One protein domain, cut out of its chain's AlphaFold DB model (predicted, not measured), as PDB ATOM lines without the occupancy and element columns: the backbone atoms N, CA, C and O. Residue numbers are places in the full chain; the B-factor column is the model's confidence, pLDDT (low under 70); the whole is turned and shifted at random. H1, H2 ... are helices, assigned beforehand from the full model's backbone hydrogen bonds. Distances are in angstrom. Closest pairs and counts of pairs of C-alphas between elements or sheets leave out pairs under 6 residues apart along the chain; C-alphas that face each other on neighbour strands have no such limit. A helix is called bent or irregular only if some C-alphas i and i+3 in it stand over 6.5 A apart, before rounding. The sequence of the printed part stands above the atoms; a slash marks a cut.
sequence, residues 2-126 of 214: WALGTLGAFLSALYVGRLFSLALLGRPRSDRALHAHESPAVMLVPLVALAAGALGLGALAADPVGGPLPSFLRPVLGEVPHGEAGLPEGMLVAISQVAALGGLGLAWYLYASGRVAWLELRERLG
ATOM      1  N   TRP A   2     371.222 402.302 335.505       80.25
ATOM      2  CA  TRP A   2     370.650 401.332 334.553       80.25
ATOM      3  C   TRP A   2     371.275 399.932 334.600       80.25
ATOM      4  O   TRP A   2     370.553 398.962 334.763       80.25
ATOM      5  N   ALA A   3     372.608 399.827 334.589       86.00
ATOM      6  CA  ALA A   3     373.293 398.534 334.680       86.00
ATOM      7  C   ALA A   3     372.950 397.747 335.960       86.00
ATOM      8  O   ALA A   3     372.797 396.529 335.910       86.00
ATOM      9  N   LEU A   4     372.789 398.436 337.096       89.50
ATOM     10  CA  LEU A   4     372.401 397.804 338.360       89.50
ATOM     11  C   LEU A   4     370.947 397.318 338.308       89.50
ATOM     12  O   LEU A   4     370.660 396.228 338.789       89.50
ATOM     13  N   GLY A   5     370.052 398.090 337.681       89.62
ATOM     14  CA  GLY A   5     368.665 397.687 337.435       89.62
ATOM     15  C   GLY A   5     368.567 396.465 336.520       89.62
ATOM     16  O   GLY A   5     367.893 395.497 336.860       89.62
ATOM     17  N   THR A   6     369.314 396.454 335.413       91.25
ATOM     18  CA  THR A   6     369.391 395.309 334.492       91.25
ATOM     19  C   THR A   6     369.959 394.067 335.181       91.25
ATOM     20  O   THR A   6     369.422 392.970 335.024       91.25
ATOM     21  N   LEU A   7     371.015 394.228 335.987       95.25
ATOM     22  CA  LEU A   7     371.563 393.141 336.799       95.25
ATOM     23  C   LEU A   7     370.532 392.642 337.819       95.25
ATOM     24  O   LEU A   7     370.379 391.436 337.992       95.25
ATOM     25  N   GLY A   8     369.794 393.554 338.452       94.56
ATOM     26  CA  GLY A   8     368.692 393.230 339.352       94.56
ATOM     27  C   GLY A   8     367.607 392.402 338.663       94.56
ATOM     28  O   GLY A   8     367.197 391.377 339.203       94.56
ATOM     29  N   ALA A   9     367.196 392.782 337.450       94.56
ATOM     30  CA  ALA A   9     366.235 392.026 336.647       94.56
ATOM     31  C   ALA A   9     366.753 390.617 336.309       94.56
ATOM     32  O   ALA A   9     366.042 389.633 336.527       94.56
ATOM     33  N   PHE A  10     368.010 390.502 335.864       97.56
ATOM     34  CA  PHE A  10     368.662 389.215 335.592       97.56
ATOM     35  C   PHE A  10     368.707 388.316 336.836       97.56
ATOM     36  O   PHE A  10     368.298 387.157 336.780       97.56
ATOM     37  N   LEU A  11     369.177 388.843 337.972       96.75
ATOM     38  CA  LEU A  11     369.304 388.086 339.221       96.75
ATOM     39  C   LEU A  11     367.939 387.688 339.793       96.75
ATOM     40  O   LEU A  11     367.792 386.570 340.287       96.75
ATOM     41  N   SER A  12     366.937 388.563 339.688       96.88
ATOM     42  CA  SER A  12     365.563 388.271 340.118       96.88
ATOM     43  C   SER A  12     364.965 387.137 339.291       96.88
ATOM     44  O   SER A  12     364.432 386.172 339.843       96.88
ATOM     45  N   ALA A  13     365.125 387.203 337.969       97.62
ATOM     46  CA  ALA A  13     364.684 386.156 337.062       97.62
ATOM     47  C   ALA A  13     365.426 384.829 337.307       97.62
ATOM     48  O   ALA A  13     364.798 383.775 337.372       97.62
ATOM     49  N   LEU A  14     366.744 384.873 337.535       97.62
ATOM     50  CA  LEU A  14     367.553 383.707 337.903       97.62
ATOM     51  C   LEU A  14     367.089 383.077 339.226       97.62
ATOM     52  O   LEU A  14     367.018 381.851 339.336       97.62
ATOM     53  N   TYR A  15     366.751 383.892 340.229       95.81
ATOM     54  CA  TYR A  15     366.251 383.431 341.526       95.81
ATOM     55  C   TYR A  15     364.884 382.742 341.409       95.81
ATOM     56  O   TYR A  15     364.741 381.598 341.851       95.81
ATOM     57  N   VAL A  16     363.902 383.391 340.774       97.81
ATOM     58  CA  VAL A  16     362.558 382.817 340.580       97.81
ATOM     59  C   VAL A  16     362.626 381.587 339.676       97.81
ATOM     60  O   VAL A  16     362.052 380.547 339.998       97.81
ATOM     61  N   GLY A  17     363.404 381.656 338.593       97.38
ATOM     62  CA  GLY A  17     363.645 380.528 337.697       97.38
ATOM     63  C   GLY A  17     364.276 379.336 338.414       97.38
ATOM     64  O   GLY A  17     363.892 378.194 338.158       97.38
ATOM     65  N   ARG A  18     365.200 379.575 339.357       95.31
ATOM     66  CA  ARG A  18     365.798 378.522 340.192       95.31
ATOM     67  C   ARG A  18     364.749 377.865 341.080       95.31
ATOM     68  O   ARG A  18     364.728 376.639 341.160       95.31
ATOM     69  N   LEU A  19     363.902 378.656 341.744       95.31
ATOM     70  CA  LEU A  19     362.819 378.134 342.584       95.31
ATOM     71  C   LEU A  19     361.856 377.272 341.766       95.31
ATOM     72  O   LEU A  19     361.620 376.123 342.129       95.31
ATOM     73  N   PHE A  20     361.380 377.788 340.632       95.94
ATOM     74  CA  PHE A  20     360.486 377.071 339.724       95.94
ATOM     75  C   PHE A  20     361.112 375.763 339.221       95.94
ATOM     76  O   PHE A  20     360.502 374.697 339.304       95.94
ATOM     77  N   SER A  21     362.366 375.825 338.766       94.75
ATOM     78  CA  SER A  21     363.107 374.668 338.251       94.75
ATOM     79  C   SER A  21     363.279 373.575 339.303       94.75
ATOM     80  O   SER A  21     363.107 372.398 339.007       94.75
ATOM     81  N   LEU A  22     363.606 373.949 340.543       91.69
ATOM     82  CA  LEU A  22     363.812 372.989 341.625       91.69
ATOM     83  C   LEU A  22     362.501 372.421 342.179       91.69
ATOM     84  O   LEU A  22     362.493 371.261 342.586       91.69
ATOM     85  N   ALA A  23     361.439 373.226 342.225       91.38
ATOM     86  CA  ALA A  23     360.162 372.839 342.817       91.38
ATOM     87  C   ALA A  23     359.275 372.033 341.858       91.38
ATOM     88  O   ALA A  23     358.669 371.061 342.295       91.38
ATOM     89  N   LEU A  24     359.201 372.423 340.578       91.19
ATOM     90  CA  LEU A  24     358.254 371.838 339.617       91.19
ATOM     91  C   LEU A  24     358.906 370.923 338.579       91.19
ATOM     92  O   LEU A  24     358.329 369.903 338.222       91.19
ATOM     93  N   LEU A  25     360.096 371.275 338.081       90.62
ATOM     94  CA  LEU A  25     360.794 370.480 337.055       90.62
ATOM     95  C   LEU A  25     361.754 369.440 337.657       90.62
ATOM     96  O   LEU A  25     362.270 368.574 336.952       90.62
ATOM     97  N   GLY A  26     362.033 369.551 338.956       83.50
ATOM     98  CA  GLY A  26     362.922 368.660 339.685       83.50
ATOM     99  C   GLY A  26     362.280 367.314 340.023       83.50
ATOM    100  O   GLY A  26     361.069 367.128 339.961       83.50
ATOM    101  N   ARG A  27     363.113 366.355 340.440       83.88
ATOM    102  CA  ARG A  27     362.620 365.082 340.985       83.88
ATOM    103  C   ARG A  27     362.119 365.266 342.423       83.88
ATOM    104  O   ARG A  27     362.770 365.998 343.177       83.88
ATOM    105  N   PRO A  28     361.041 364.568 342.834       86.00
ATOM    106  CA  PRO A  28     360.575 364.564 344.217       86.00
ATOM    107  C   PRO A  28     361.703 364.167 345.173       86.00
ATOM    108  O   PRO A  28     362.407 363.185 344.943       86.00
ATOM    109  N   ARG A  29     361.889 364.943 346.245       84.50
ATOM    110  CA  ARG A  29     362.952 364.720 347.247       84.50
ATOM    111  C   ARG A  29     362.431 364.190 348.588       84.50
ATOM    112  O   ARG A  29     363.208 364.064 349.525       84.50
ATOM    113  N   SER A  30     361.126 363.938 348.703       88.06
ATOM    114  CA  SER A  30     360.494 363.418 349.923       88.06
ATOM    115  C   SER A  30     359.218 362.635 349.608       88.06
ATOM    116  O   SER A  30     358.553 362.932 348.613       88.06
ATOM    117  N   ASP A  31     358.830 361.713 350.491       85.12
ATOM    118  CA  ASP A  31     357.622 360.887 350.328       85.12
ATOM    119  C   ASP A  31     356.325 361.704 350.291       85.12
ATOM    120  O   ASP A  31     355.365 361.345 349.609       85.12
ATOM    121  N   ARG A  32     356.304 362.853 350.978       84.38
ATOM    122  CA  ARG A  32     355.169 363.787 350.941       84.38
ATOM    123  C   ARG A  32     355.007 364.444 349.574       84.38
ATOM    124  O   ARG A  32     353.884 364.674 349.152       84.38
ATOM    125  N   ALA A  33     356.111 364.721 348.878       85.12
ATOM    126  CA  ALA A  33     356.057 365.289 347.532       85.12
ATOM    127  C   ALA A  33     355.494 364.289 346.507       85.12
ATOM    128  O   ALA A  33     354.891 364.709 345.528       85.12
ATOM    129  N   LEU A  34     355.651 362.980 346.745       85.19
ATOM    130  CA  LEU A  34     355.065 361.932 345.899       85.19
ATOM    131  C   LEU A  34     353.537 361.855 346.020       85.19
ATOM    132  O   LEU A  34     352.874 361.467 345.065       85.19
ATOM    133  N   HIS A  35     352.987 362.244 347.170       88.69
ATOM    134  CA  HIS A  35     351.548 362.247 347.450       88.69
ATOM    135  C   HIS A  35     350.964 363.667 347.456       88.69
ATOM    136  O   HIS A  35     349.948 363.924 348.098       88.69
ATOM    137  N   ALA A  36     351.627 364.620 346.797       87.62
ATOM    138  CA  ALA A  36     351.113 365.976 346.701       87.62
ATOM    139  C   ALA A  36     349.825 365.981 345.860       87.62
ATOM    140  O   ALA A  36     349.807 365.501 344.729       87.62
ATOM    141  N   HIS A  37     348.753 366.526 346.428       89.75
ATOM    142  CA  HIS A  37     347.477 366.711 345.748       89.75
ATOM    143  C   HIS A  37     347.276 368.178 345.376       89.75
ATOM    144  O   HIS A  37     347.875 369.073 345.976       89.75
ATOM    145  N   GLU A  38     346.408 368.412 344.394       90.12
ATOM    146  CA  GLU A  38     345.994 369.754 343.999       90.12
ATOM    147  C   GLU A  38     345.339 370.497 345.174       90.12
ATOM    148  O   GLU A  38     344.704 369.892 346.046       90.12
ATOM    149  N   SER A  39     345.497 371.821 345.207       94.00
ATOM    150  CA  SER A  39     344.947 372.627 346.296       94.00
ATOM    151  C   SER A  39     343.412 372.668 346.225       94.00
ATOM    152  O   SER A  39     342.849 372.752 345.132       94.00
ATOM    153  N   PRO A  40     342.696 372.651 347.366       96.75
ATOM    154  CA  PRO A  40     341.239 372.745 347.366       96.75
ATOM    155  C   PRO A  40     340.773 374.078 346.763       96.75
ATOM    156  O   PRO A  40     341.486 375.084 346.809       96.75
ATOM    157  N   ALA A  41     339.534 374.116 346.261       97.00
ATOM    158  CA  ALA A  41     338.970 375.292 345.587       97.00
ATOM    159  C   ALA A  41     339.052 376.583 346.425       97.00
ATOM    160  O   ALA A  41     339.243 377.663 345.874       97.00
ATOM    161  N   VAL A  42     338.986 376.464 347.755       97.75
ATOM    162  CA  VAL A  42     339.111 377.587 348.701       97.75
ATOM    163  C   VAL A  42     340.459 378.318 348.574       97.75
ATOM    164  O   VAL A  42     340.521 379.514 348.833       97.75
ATOM    165  N   MET A  43     341.521 377.635 348.139       97.38
ATOM    166  CA  MET A  43     342.832 378.235 347.860       97.38
ATOM    167  C   MET A  43     343.024 378.538 346.367       97.38
ATOM    168  O   MET A  43     343.573 379.585 346.020       97.38
ATOM    169  N   LEU A  44     342.550 377.657 345.480       97.31
ATOM    170  CA  LEU A  44     342.718 377.813 344.033       97.31
ATOM    171  C   LEU A  44     341.980 379.045 343.491       97.31
ATOM    172  O   LEU A  44     342.541 379.792 342.694       97.31
ATOM    173  N   VAL A  45     340.741 379.285 343.931       97.88
ATOM    174  CA  VAL A  45     339.916 380.392 343.424       97.88
ATOM    175  C   VAL A  45     340.560 381.758 343.711       97.88
ATOM    176  O   VAL A  45     340.713 382.527 342.759       97.88
ATOM    177  N   PRO A  46     341.020 382.067 344.944       98.00
ATOM    178  CA  PRO A  46     341.794 383.282 345.196       98.00
ATOM    179  C   PRO A  46     343.045 383.409 344.318       98.00
ATOM    180  O   PRO A  46     343.300 384.485 343.783       98.00
ATOM    181  N   LEU A  47     343.806 382.328 344.123       97.56
ATOM    182  CA  LEU A  47     345.017 382.356 343.291       97.56
ATOM    183  C   LEU A  47     344.708 382.660 341.822       97.56
ATOM    184  O   LEU A  47     345.395 383.476 341.211       97.56
ATOM    185  N   VAL A  48     343.660 382.050 341.265       97.56
ATOM    186  CA  VAL A  48     343.219 382.304 339.885       97.56
ATOM    187  C   VAL A  48     342.720 383.740 339.728       97.56
ATOM    188  O   VAL A  48     343.077 384.403 338.755       97.56
ATOM    189  N   ALA A  49     341.953 384.253 340.694       97.62
ATOM    190  CA  ALA A  49     341.496 385.641 340.681       97.62
ATOM    191  C   ALA A  49     342.677 386.629 340.715       97.62
ATOM    192  O   ALA A  49     342.701 387.589 339.944       97.62
ATOM    193  N   LEU A  50     343.688 386.365 341.550       97.69
ATOM    194  CA  LEU A  50     344.912 387.167 341.602       97.69
ATOM    195  C   LEU A  50     345.719 387.080 340.302       97.69
ATOM    196  O   LEU A  50     346.205 388.102 339.825       97.69
ATOM    197  N   ALA A  51     345.832 385.894 339.699       97.25
ATOM    198  CA  ALA A  51     346.512 385.717 338.417       97.25
ATOM    199  C   ALA A  51     345.808 386.494 337.290       97.25
ATOM    200  O   ALA A  51     346.465 387.199 336.523       97.25
ATOM    201  N   ALA A  52     344.476 386.435 337.231       97.50
ATOM    202  CA  ALA A  52     343.684 387.221 336.287       97.50
ATOM    203  C   ALA A  52     343.854 388.732 336.521       97.50
ATOM    204  O   ALA A  52     344.041 389.485 335.567       97.50
ATOM    205  N   GLY A  53     343.866 389.171 337.785       96.69
ATOM    206  CA  GLY A  53     344.133 390.562 338.153       96.69
ATOM    207  C   GLY A  53     345.527 391.032 337.730       96.69
ATOM    208  O   GLY A  53     345.658 392.112 337.163       96.69
ATOM    209  N   ALA A  54     346.559 390.208 337.930       96.12
ATOM    210  CA  ALA A  54     347.925 390.512 337.505       96.12
ATOM    211  C   ALA A  54     348.036 390.652 335.975       96.12
ATOM    212  O   ALA A  54     348.672 391.589 335.494       96.12
ATOM    213  N   LEU A  55     347.375 389.773 335.212       95.75
ATOM    214  CA  LEU A  55     347.301 389.880 333.749       95.75
ATOM    215  C   LEU A  55     346.545 391.142 333.306       95.75
ATOM    216  O   LEU A  55     346.999 391.843 332.404       95.75
ATOM    217  N   GLY A  56     345.425 391.457 333.963       93.56
ATOM    218  CA  GLY A  56     344.636 392.658 333.684       93.56
ATOM    219  C   GLY A  56     345.413 393.949 333.953       93.56
ATOM    220  O   GLY A  56     345.443 394.837 333.106       93.56
ATOM    221  N   LEU A  57     346.106 394.033 335.092       90.38
ATOM    222  CA  LEU A  57     346.994 395.156 335.405       90.38
ATOM    223  C   LEU A  57     348.152 395.258 334.407       90.38
ATOM    224  O   LEU A  57     348.477 396.362 333.977       90.38
ATOM    225  N   GLY A  58     348.731 394.126 333.993       89.56
ATOM    226  CA  GLY A  58     349.755 394.091 332.947       89.56
ATOM    227  C   GLY A  58     349.263 394.675 331.620       89.56
ATOM    228  O   GLY A  58     349.982 395.443 330.989       89.56
ATOM    229  N   ALA A  59     348.018 394.383 331.229       89.88
ATOM    230  CA  ALA A  59     347.406 394.961 330.033       89.88
ATOM    231  C   ALA A  59     347.142 396.472 330.175       89.88
ATOM    232  O   ALA A  59     347.406 397.229 329.245       89.88
ATOM    233  N   LEU A  60     346.675 396.932 331.343       88.25
ATOM    234  CA  LEU A  60     346.481 398.365 331.619       88.25
ATOM    235  C   LEU A  60     347.800 399.152 331.644       88.25
ATOM    236  O   LEU A  60     347.808 400.344 331.339       88.25
ATOM    237  N   ALA A  61     348.902 398.490 331.998       86.31
ATOM    238  CA  ALA A  61     350.248 399.055 332.031       86.31
ATOM    239  C   ALA A  61     351.033 398.862 330.717       86.31
ATOM    240  O   ALA A  61     352.218 399.187 330.670       86.31
ATOM    241  N   ALA A  62     350.407 398.326 329.661       85.56
ATOM    242  CA  ALA A  62     351.090 398.020 328.403       85.56
ATOM    243  C   ALA A  62     351.601 399.271 327.667       85.56
ATOM    244  O   ALA A  62     352.625 399.195 326.992       85.56
ATOM    245  N   ASP A  63     350.910 400.406 327.816       85.19
ATOM    246  CA  ASP A  63     351.393 401.720 327.384       85.19
ATOM    247  C   ASP A  63     351.871 402.519 328.613       85.19
ATOM    248  O   ASP A  63     351.052 403.080 329.349       85.19
ATOM    249  N   PRO A  64     353.190 402.557 328.871       75.94
ATOM    250  CA  PRO A  64     353.749 403.188 330.059       75.94
ATOM    251  C   PRO A  64     353.785 404.721 329.994       75.94
ATOM    252  O   PRO A  64     354.057 405.340 331.021       75.94
ATOM    253  N   VAL A  65     353.508 405.336 328.838       75.81
ATOM    254  CA  VAL A  65     353.617 406.795 328.653       75.81
ATOM    255  C   VAL A  65     352.243 407.428 328.441       75.81
ATOM    256  O   VAL A  65     351.887 408.384 329.128       75.81
ATOM    257  N   GLY A  66     351.453 406.887 327.513       77.69
ATOM    258  CA  GLY A  66     350.137 407.416 327.139       77.69
ATOM    259  C   GLY A  66     348.959 406.624 327.704       77.69
ATOM    260  O   GLY A  66     347.806 407.009 327.506       77.69
ATOM    261  N   GLY A  67     349.231 405.523 328.403       85.00
ATOM    262  CA  GLY A  67     348.212 404.559 328.778       85.00
ATOM    263  C   GLY A  67     347.212 405.050 329.828       85.00
ATOM    264  O   GLY A  67     347.362 406.119 330.439       85.00
ATOM    265  N   PRO A  68     346.189 404.224 330.108       88.00
ATOM    266  CA  PRO A  68     345.175 404.531 331.111       88.00
ATOM    267  C   PRO A  68     345.779 404.667 332.515       88.00
ATOM    268  O   PRO A  68     345.329 405.504 333.294       88.00
ATOM    269  N   LEU A  69     346.819 403.887 332.832       85.69
ATOM    270  CA  LEU A  69     347.458 403.906 334.145       85.69
ATOM    271  C   LEU A  69     348.286 405.189 334.395       85.69
ATOM    272  O   LEU A  69     348.008 405.860 335.391       85.69
ATOM    273  N   PRO A  70     349.227 405.606 333.519       84.88
ATOM    274  CA  PRO A  70     349.889 406.910 333.645       84.88
ATOM    275  C   PRO A  70     348.902 408.079 333.706       84.88
ATOM    276  O   PRO A  70     349.034 408.959 334.557       84.88
ATOM    277  N   SER A  71     347.864 408.054 332.863       86.69
ATOM    278  CA  SER A  71     346.828 409.093 332.831       86.69
ATOM    279  C   SER A  71     346.056 409.195 334.149       86.69
ATOM    280  O   SER A  71     345.775 410.298 334.615       86.69
ATOM    281  N   PHE A  72     345.757 408.056 334.778       87.88
ATOM    282  CA  PHE A  72     345.107 407.992 336.089       87.88
ATOM    283  C   PHE A  72     346.000 408.512 337.226       87.88
ATOM    284  O   PHE A  72     345.503 409.138 338.158       87.88
ATOM    285  N   LEU A  73     347.313 408.269 337.156       88.19
ATOM    286  CA  LEU A  73     348.267 408.652 338.205       88.19
ATOM    287  C   LEU A  73     348.771 410.099 338.086       88.19
ATOM    288  O   LEU A  73     349.197 410.682 339.086       88.19
ATOM    289  N   ARG A  74     348.694 410.700 336.892       87.62
ATOM    290  CA  ARG A  74     349.165 412.066 336.600       87.62
ATOM    291  C   ARG A  74     348.641 413.151 337.558       87.62
ATOM    292  O   ARG A  74     349.437 414.014 337.913       87.62
ATOM    293  N   PRO A  75     347.380 413.142 338.040       90.06
ATOM    294  CA  PRO A  75     346.903 414.146 338.996       90.06
ATOM    295  C   PRO A  75     347.622 414.114 340.351       90.06
ATOM    296  O   PRO A  75     347.678 415.134 341.031       90.06
ATOM    297  N   VAL A  76     348.156 412.954 340.752       91.31
ATOM    298  CA  VAL A  76     348.850 412.766 342.038       91.31
ATOM    299  C   VAL A  76     350.360 412.919 341.875       91.31
ATOM    300  O   VAL A  76     351.009 413.535 342.715       91.31
ATOM    301  N   LEU A  77     350.922 412.351 340.804       86.00
ATOM    302  CA  LEU A  77     352.370 412.307 340.577       86.00
ATOM    303  C   LEU A  77     352.907 413.503 339.775       86.00
ATOM    304  O   LEU A  77     354.114 413.731 339.773       86.00
ATOM    305  N   GLY A  78     352.036 414.267 339.114       83.50
ATOM    306  CA  GLY A  78     352.431 415.328 338.187       83.50
ATOM    307  C   GLY A  78     353.035 414.790 336.887       83.50
ATOM    308  O   GLY A  78     352.955 413.599 336.576       83.50
ATOM    309  N   GLU A  79     353.633 415.683 336.095       77.38
ATOM    310  CA  GLU A  79     354.470 415.274 334.965       77.38
ATOM    311  C   GLU A  79     355.827 414.812 335.484       77.38
ATOM    312  O   GLU A  79     356.615 415.604 336.002       77.38
ATOM    313  N   VAL A  80     356.101 413.518 335.347       68.69
ATOM    314  CA  VAL A  80     357.416 412.965 335.651       68.69
ATOM    315  C   VAL A  80     358.342 413.301 334.478       68.69
ATOM    316  O   VAL A  80     358.033 412.917 333.344       68.69
ATOM    317  N   PRO A  81     359.469 414.006 334.702       65.50
ATOM    318  CA  PRO A  81     360.448 414.238 333.653       65.50
ATOM    319  C   PRO A  81     360.935 412.888 333.132       65.50
ATOM    320  O   PRO A  81     361.515 412.099 333.881       65.50
ATOM    321  N   HIS A  82     360.689 412.614 331.853       65.56
ATOM    322  CA  HIS A  82     361.297 411.470 331.192       65.56
ATOM    323  C   HIS A  82     362.769 411.832 331.041       65.56
ATOM    324  O   HIS A  82     363.127 412.700 330.247       65.56
ATOM    325  N   GLY A  83     363.615 411.276 331.910       59.94
ATOM    326  CA  GLY A  83     365.046 411.519 331.824       59.94
ATOM    327  C   GLY A  83     365.518 411.081 330.445       59.94
ATOM    328  O   GLY A  83     365.265 409.940 330.066       59.94
ATOM    329  N   GLU A  84     366.191 411.967 329.709       56.75
ATOM    330  CA  GLU A  84     366.847 411.608 328.454       56.75
ATOM    331  C   GLU A  84     367.929 410.566 328.758       56.75
ATOM    332  O   GLU A  84     369.086 410.867 329.058       56.75
ATOM    333  N   ALA A  85     367.544 409.294 328.750       57.88
ATOM    334  CA  ALA A  85     368.507 408.231 328.641       57.88
ATOM    335  C   ALA A  85     369.158 408.392 327.264       57.88
ATOM    336  O   ALA A  85     368.468 408.481 326.255       57.88
ATOM    337  N   GLY A  86     370.491 408.381 327.198       68.69
ATOM    338  CA  GLY A  86     371.215 408.404 325.918       68.69
ATOM    339  C   GLY A  86     370.917 407.203 324.999       68.69
ATOM    340  O   GLY A  86     371.502 407.101 323.926       68.69
ATOM    341  N   LEU A  87     370.035 406.287 325.418       75.06
ATOM    342  CA  LEU A  87     369.496 405.179 324.643       75.06
ATOM    343  C   LEU A  87     367.964 405.291 324.578       75.06
ATOM    344  O   LEU A  87     367.353 405.624 325.595       75.06
ATOM    345  N   PRO A  88     367.333 404.935 323.444       82.50
ATOM    346  CA  PRO A  88     365.878 404.896 323.329       82.50
ATOM    347  C   PRO A  88     365.248 403.992 324.397       82.50
ATOM    348  O   PRO A  88     365.738 402.887 324.642       82.50
ATOM    349  N   GLU A  89     364.126 404.409 324.983       77.69
ATOM    350  CA  GLU A  89     363.432 403.666 326.049       77.69
ATOM    351  C   GLU A  89     363.117 402.217 325.652       77.69
ATOM    352  O   GLU A  89     363.368 401.284 326.418       77.69
ATOM    353  N   GLY A  90     362.671 401.999 324.410       81.88
ATOM    354  CA  GLY A  90     362.408 400.657 323.882       81.88
ATOM    355  C   GLY A  90     363.639 399.744 323.890       81.88
ATOM    356  O   GLY A  90     363.516 398.539 324.109       81.88
ATOM    357  N   MET A  91     364.843 400.304 323.732       85.69
ATOM    358  CA  MET A  91     366.091 399.546 323.817       85.69
ATOM    359  C   MET A  91     366.397 399.138 325.262       85.69
ATOM    360  O   MET A  91     366.830 398.013 325.497       85.69
ATOM    361  N   LEU A  92     366.128 400.006 326.241       84.12
ATOM    362  CA  LEU A  92     366.281 399.679 327.663       84.12
ATOM    363  C   LEU A  92     365.293 398.591 328.104       84.12
ATOM    364  O   LEU A  92     365.669 397.684 328.855       84.12
ATOM    365  N   VAL A  93     364.058 398.639 327.597       85.88
ATOM    366  CA  VAL A  93     363.057 397.581 327.798       85.88
ATOM    367  C   VAL A  93     363.552 396.268 327.196       85.88
ATOM    368  O   VAL A  93     363.577 395.253 327.892       85.88
ATOM    369  N   ALA A  94     364.022 396.282 325.945       90.06
ATOM    370  CA  ALA A  94     364.537 395.092 325.272       90.06
ATOM    371  C   ALA A  94     365.746 394.483 326.003       90.06
ATOM    372  O   ALA A  94     365.771 393.279 326.254       90.06
ATOM    373  N   ILE A  95     366.716 395.307 326.415       91.94
ATOM    374  CA  ILE A  95     367.876 394.868 327.209       91.94
ATOM    375  C   ILE A  95     367.410 394.198 328.505       91.94
ATOM    376  O   ILE A  95     367.913 393.134 328.868       91.94
ATOM    377  N   SER A  96     366.432 394.789 329.190       90.69
ATOM    378  CA  SER A  96     365.909 394.248 330.447       90.69
ATOM    379  C   SER A  96     365.159 392.928 330.240       90.69
ATOM    380  O   SER A  96     365.323 392.000 331.032       90.69
ATOM    381  N   GLN A  97     364.393 392.799 329.152       93.12
ATOM    382  CA  GLN A  97     363.716 391.551 328.791       93.12
ATOM    383  C   GLN A  97     364.712 390.441 328.444       93.12
ATOM    384  O   GLN A  97     364.578 389.323 328.940       93.12
ATOM    385  N   VAL A  98     365.744 390.744 327.651       96.69
ATOM    386  CA  VAL A  98     366.815 389.790 327.323       96.69
ATOM    387  C   VAL A  98     367.554 389.355 328.587       96.69
ATOM    388  O   VAL A  98     367.812 388.167 328.763       96.69
ATOM    389  N   ALA A  99     367.844 390.285 329.497       96.81
ATOM    390  CA  ALA A  99     368.450 389.972 330.786       96.81
ATOM    391  C   ALA A  99     367.552 389.045 331.628       96.81
ATOM    392  O   ALA A  99     368.022 388.028 332.135       96.81
ATOM    393  N   ALA A 100     366.253 389.330 331.735       97.00
ATOM    394  CA  ALA A 100     365.320 388.478 332.472       97.00
ATOM    395  C   ALA A 100     365.206 387.068 331.858       97.00
ATOM    396  O   ALA A 100     365.335 386.065 332.564       97.00
ATOM    397  N   LEU A 101     365.036 386.970 330.536       97.88
ATOM    398  CA  LEU A 101     364.979 385.690 329.825       97.88
ATOM    399  C   LEU A 101     366.296 384.915 329.932       97.88
ATOM    400  O   LEU A 101     366.279 383.702 330.137       97.88
ATOM    401  N   GLY A 102     367.436 385.607 329.864       98.12
ATOM    402  CA  GLY A 102     368.754 385.024 330.096       98.12
ATOM    403  C   GLY A 102     368.894 384.451 331.507       98.12
ATOM    404  O   GLY A 102     369.404 383.345 331.670       98.12
ATOM    405  N   GLY A 103     368.380 385.153 332.522       97.94
ATOM    406  CA  GLY A 103     368.331 384.671 333.905       97.94
ATOM    407  C   GLY A 103     367.479 383.408 334.059       97.94
ATOM    408  O   GLY A 103     367.938 382.429 334.649       97.94
ATOM    409  N   LEU A 104     366.272 383.387 333.477       97.88
ATOM    410  CA  LEU A 104     365.397 382.204 333.466       97.88
ATOM    411  C   LEU A 104     366.036 381.020 332.729       97.88
ATOM    412  O   LEU A 104     366.041 379.902 333.244       97.88
ATOM    413  N   GLY A 105     366.605 381.266 331.546       97.12
ATOM    414  CA  GLY A 105     367.275 380.249 330.739       97.12
ATOM    415  C   GLY A 105     368.491 379.661 331.451       97.12
ATOM    416  O   GLY A 105     368.652 378.441 331.494       97.12
ATOM    417  N   LEU A 106     369.304 380.508 332.091       97.19
ATOM    418  CA  LEU A 106     370.428 380.064 332.911       97.19
ATOM    419  C   LEU A 106     369.952 379.252 334.122       97.19
ATOM    420  O   LEU A 106     370.550 378.223 334.434       97.19
ATOM    421  N   ALA A 107     368.868 379.665 334.785       96.75
ATOM    422  CA  ALA A 107     368.298 378.913 335.898       96.75
ATOM    423  C   ALA A 107     367.867 377.505 335.466       96.75
ATOM    424  O   ALA A 107     368.251 376.516 336.091       96.75
ATOM    425  N   TRP A 108     367.113 377.410 334.371       95.56
ATOM    426  CA  TRP A 108     366.696 376.127 333.816       95.56
ATOM    427  C   TRP A 108     367.907 375.261 333.448       95.56
ATOM    428  O   TRP A 108     367.969 374.085 333.817       95.56
ATOM    429  N   TYR A 109     368.913 375.850 332.796       95.56
ATOM    430  CA  TYR A 109     370.130 375.146 332.408       95.56
ATOM    431  C   TYR A 109     370.890 374.581 333.617       95.56
ATOM    432  O   TYR A 109     371.280 373.416 333.598       95.56
ATOM    433  N   LEU A 110     371.058 375.365 334.685       93.88
ATOM    434  CA  LEU A 110     371.795 374.936 335.876       93.88
ATOM    435  C   LEU A 110     371.015 373.941 336.748       93.88
ATOM    436  O   LEU A 110     371.625 373.039 337.319       93.88
ATOM    437  N   TYR A 111     369.694 374.102 336.884       92.56
ATOM    438  CA  TYR A 111     368.915 373.398 337.913       92.56
ATOM    439  C   TYR A 111     367.935 372.343 337.385       92.56
ATOM    440  O   TYR A 111     367.646 371.403 338.125       92.56
ATOM    441  N   ALA A 112     367.437 372.463 336.149       92.44
ATOM    442  CA  ALA A 112     366.434 371.551 335.580       92.44
ATOM    443  C   ALA A 112     366.955 370.695 334.413       92.44
ATOM    444  O   ALA A 112     366.483 369.578 334.231       92.44
ATOM    445  N   SER A 113     367.940 371.167 333.639       90.75
ATOM    446  CA  SER A 113     368.391 370.469 332.419       90.75
ATOM    447  C   SER A 113     369.031 369.093 332.659       90.75
ATOM    448  O   SER A 113     369.201 368.322 331.717       90.75
ATOM    449  N   GLY A 114     369.459 368.807 333.894       86.19
ATOM    450  CA  GLY A 114     370.210 367.599 334.247       86.19
ATOM    451  C   GLY A 114     371.637 367.544 333.684       86.19
ATOM    452  O   GLY A 114     372.343 366.575 333.940       86.19
ATOM    453  N   ARG A 115     372.081 368.569 332.939       88.81
ATOM    454  CA  ARG A 115     373.414 368.625 332.308       88.81
ATOM    455  C   ARG A 115     374.506 369.142 333.239       88.81
ATOM    456  O   ARG A 115     375.681 368.905 332.990       88.81
ATOM    457  N   VAL A 116     374.123 369.874 334.284       89.12
ATOM    458  CA  VAL A 116     375.053 370.511 335.218       89.12
ATOM    459  C   VAL A 116     374.861 369.928 336.612       89.12
ATOM    460  O   VAL A 116     373.780 370.016 337.194       89.12
ATOM    461  N   ALA A 117     375.938 369.387 337.181       89.56
ATOM    462  CA  ALA A 117     375.996 369.014 338.589       89.56
ATOM    463  C   ALA A 117     376.124 370.282 339.452       89.56
ATOM    464  O   ALA A 117     377.204 370.643 339.918       89.56
ATOM    465  N   TRP A 118     375.016 371.008 339.644       86.88
ATOM    466  CA  TRP A 118     375.027 372.297 340.354       86.88
ATOM    467  C   TRP A 118     375.550 372.187 341.798       86.88
ATOM    468  O   TRP A 118     376.065 373.167 342.334       86.88
ATOM    469  N   LEU A 119     375.437 371.006 342.422       87.38
ATOM    470  CA  LEU A 119     375.997 370.710 343.745       87.38
ATOM    471  C   LEU A 119     377.529 370.770 343.728       87.38
ATOM    472  O   LEU A 119     378.112 371.503 344.520       87.38
ATOM    473  N   GLU A 120     378.166 370.100 342.770       91.50
ATOM    474  CA  GLU A 120     379.621 370.149 342.593       91.50
ATOM    475  C   GLU A 120     380.088 371.556 342.214       91.50
ATOM    476  O   GLU A 120     381.092 372.052 342.725       91.50
ATOM    477  N   LEU A 121     379.336 372.246 341.347       88.94
ATOM    478  CA  LEU A 121     379.627 373.637 340.999       88.94
ATOM    479  C   LEU A 121     379.608 374.533 342.245       88.94
ATOM    480  O   LEU A 121     380.491 375.369 342.419       88.94
ATOM    481  N   ARG A 122     378.628 374.340 343.135       89.44
ATOM    482  CA  ARG A 122     378.538 375.072 344.403       89.44
ATOM    483  C   ARG A 122     379.751 374.809 345.294       89.44
ATOM    484  O   ARG A 122     380.237 375.748 345.916       89.44
ATOM    485  N   GLU A 123     380.244 373.579 345.354       89.75
ATOM    486  CA  GLU A 123     381.442 373.238 346.134       89.75
ATOM    487  C   GLU A 123     382.702 373.898 345.561       89.75
ATOM    488  O   GLU A 123     383.505 374.451 346.314       89.75
ATOM    489  N   ARG A 124     382.827 373.952 344.228       91.75
ATOM    490  CA  ARG A 124     383.940 374.631 343.537       91.75
ATOM    491  C   ARG A 124     383.967 376.145 343.758       91.75
ATOM    492  O   ARG A 124     385.038 376.739 343.738       91.75
ATOM    493  N   LEU A 125     382.811 376.771 343.990       89.94
ATOM    494  CA  LEU A 125     382.706 378.211 344.269       89.94
ATOM    495  C   LEU A 125     383.165 378.599 345.692       89.94
ATOM    496  O   LEU A 125     383.184 379.786 346.034       89.94
ATOM    497  N   GLY A 126     383.536 377.623 346.528       89.12
ATOM    498  CA  GLY A 126     384.197 377.849 347.812       89.12
ATOM    499  C   GLY A 126     383.393 378.725 348.777       89.12
ATOM    500  O   GLY A 126     382.330 378.339 349.265       89.12
TER     501      GLY A 126
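AT A GLANCE: This is residues 2 to 126 of the 214 residues of the protein "NADH-quinone oxidoreductase subunit L" of bacterium HR12 (UniProt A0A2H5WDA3). H5 and H1 lie side by side along one edge of an open, flat frame; H3 makes another edge across an empty gap, with short H2 and H4 on the way round and H6 beyond the end of H5. The printed part has 125 residues with six named helices, H1 to H6 in order, and no named strand: all helix, loose, radius of gyration of the C-alphas 20.0 A, spans 56 by 44 by 20 A.

IN THESE COORDINATES: H5, residues 89 to 111, is 33.0 A long, from C-alpha 89 at (363.432, 403.666, 326.049). H1, residues 2 to 23, is 31.5 A long, from C-alpha 2 at (370.650, 401.332, 334.553). H3 is residues 41 to 60, 28.0 A; H2 31 to 34; H4 68 to 77, irregular, C-alphas 72 and 75 being 7.0 A apart; H6 118 to 124.

HOW THE PARTS SIT: H5 and H1 touch, closest at the C-alphas of Gly 103 and Leu 14, 4.2 A, the same way at a shallow tilt of 32 degrees, only just short of steep. H6 is close to H5 but not clearly touching, closest C-alphas Trp 118 and Leu 110, 6.1 A. H4 is likewise close to H3, Leu 69 and Leu 60, 6.2 A. H3 is apart from H1 and H5; H2 touches no helix. In H1, H5 and H6 every O i to N i+4 pair is within hydrogen-bond range; H3 has 15 of 16, H4 4 of 6, and H2 is too short for one.

THE WHOLE: The farthest C-alphas, of Asp 31 and Glu 79, are 56.6 A apart. The printed part has no cut; the link H4 to H5 is long, and residues 80 to 86 are under 70 in pLDDT.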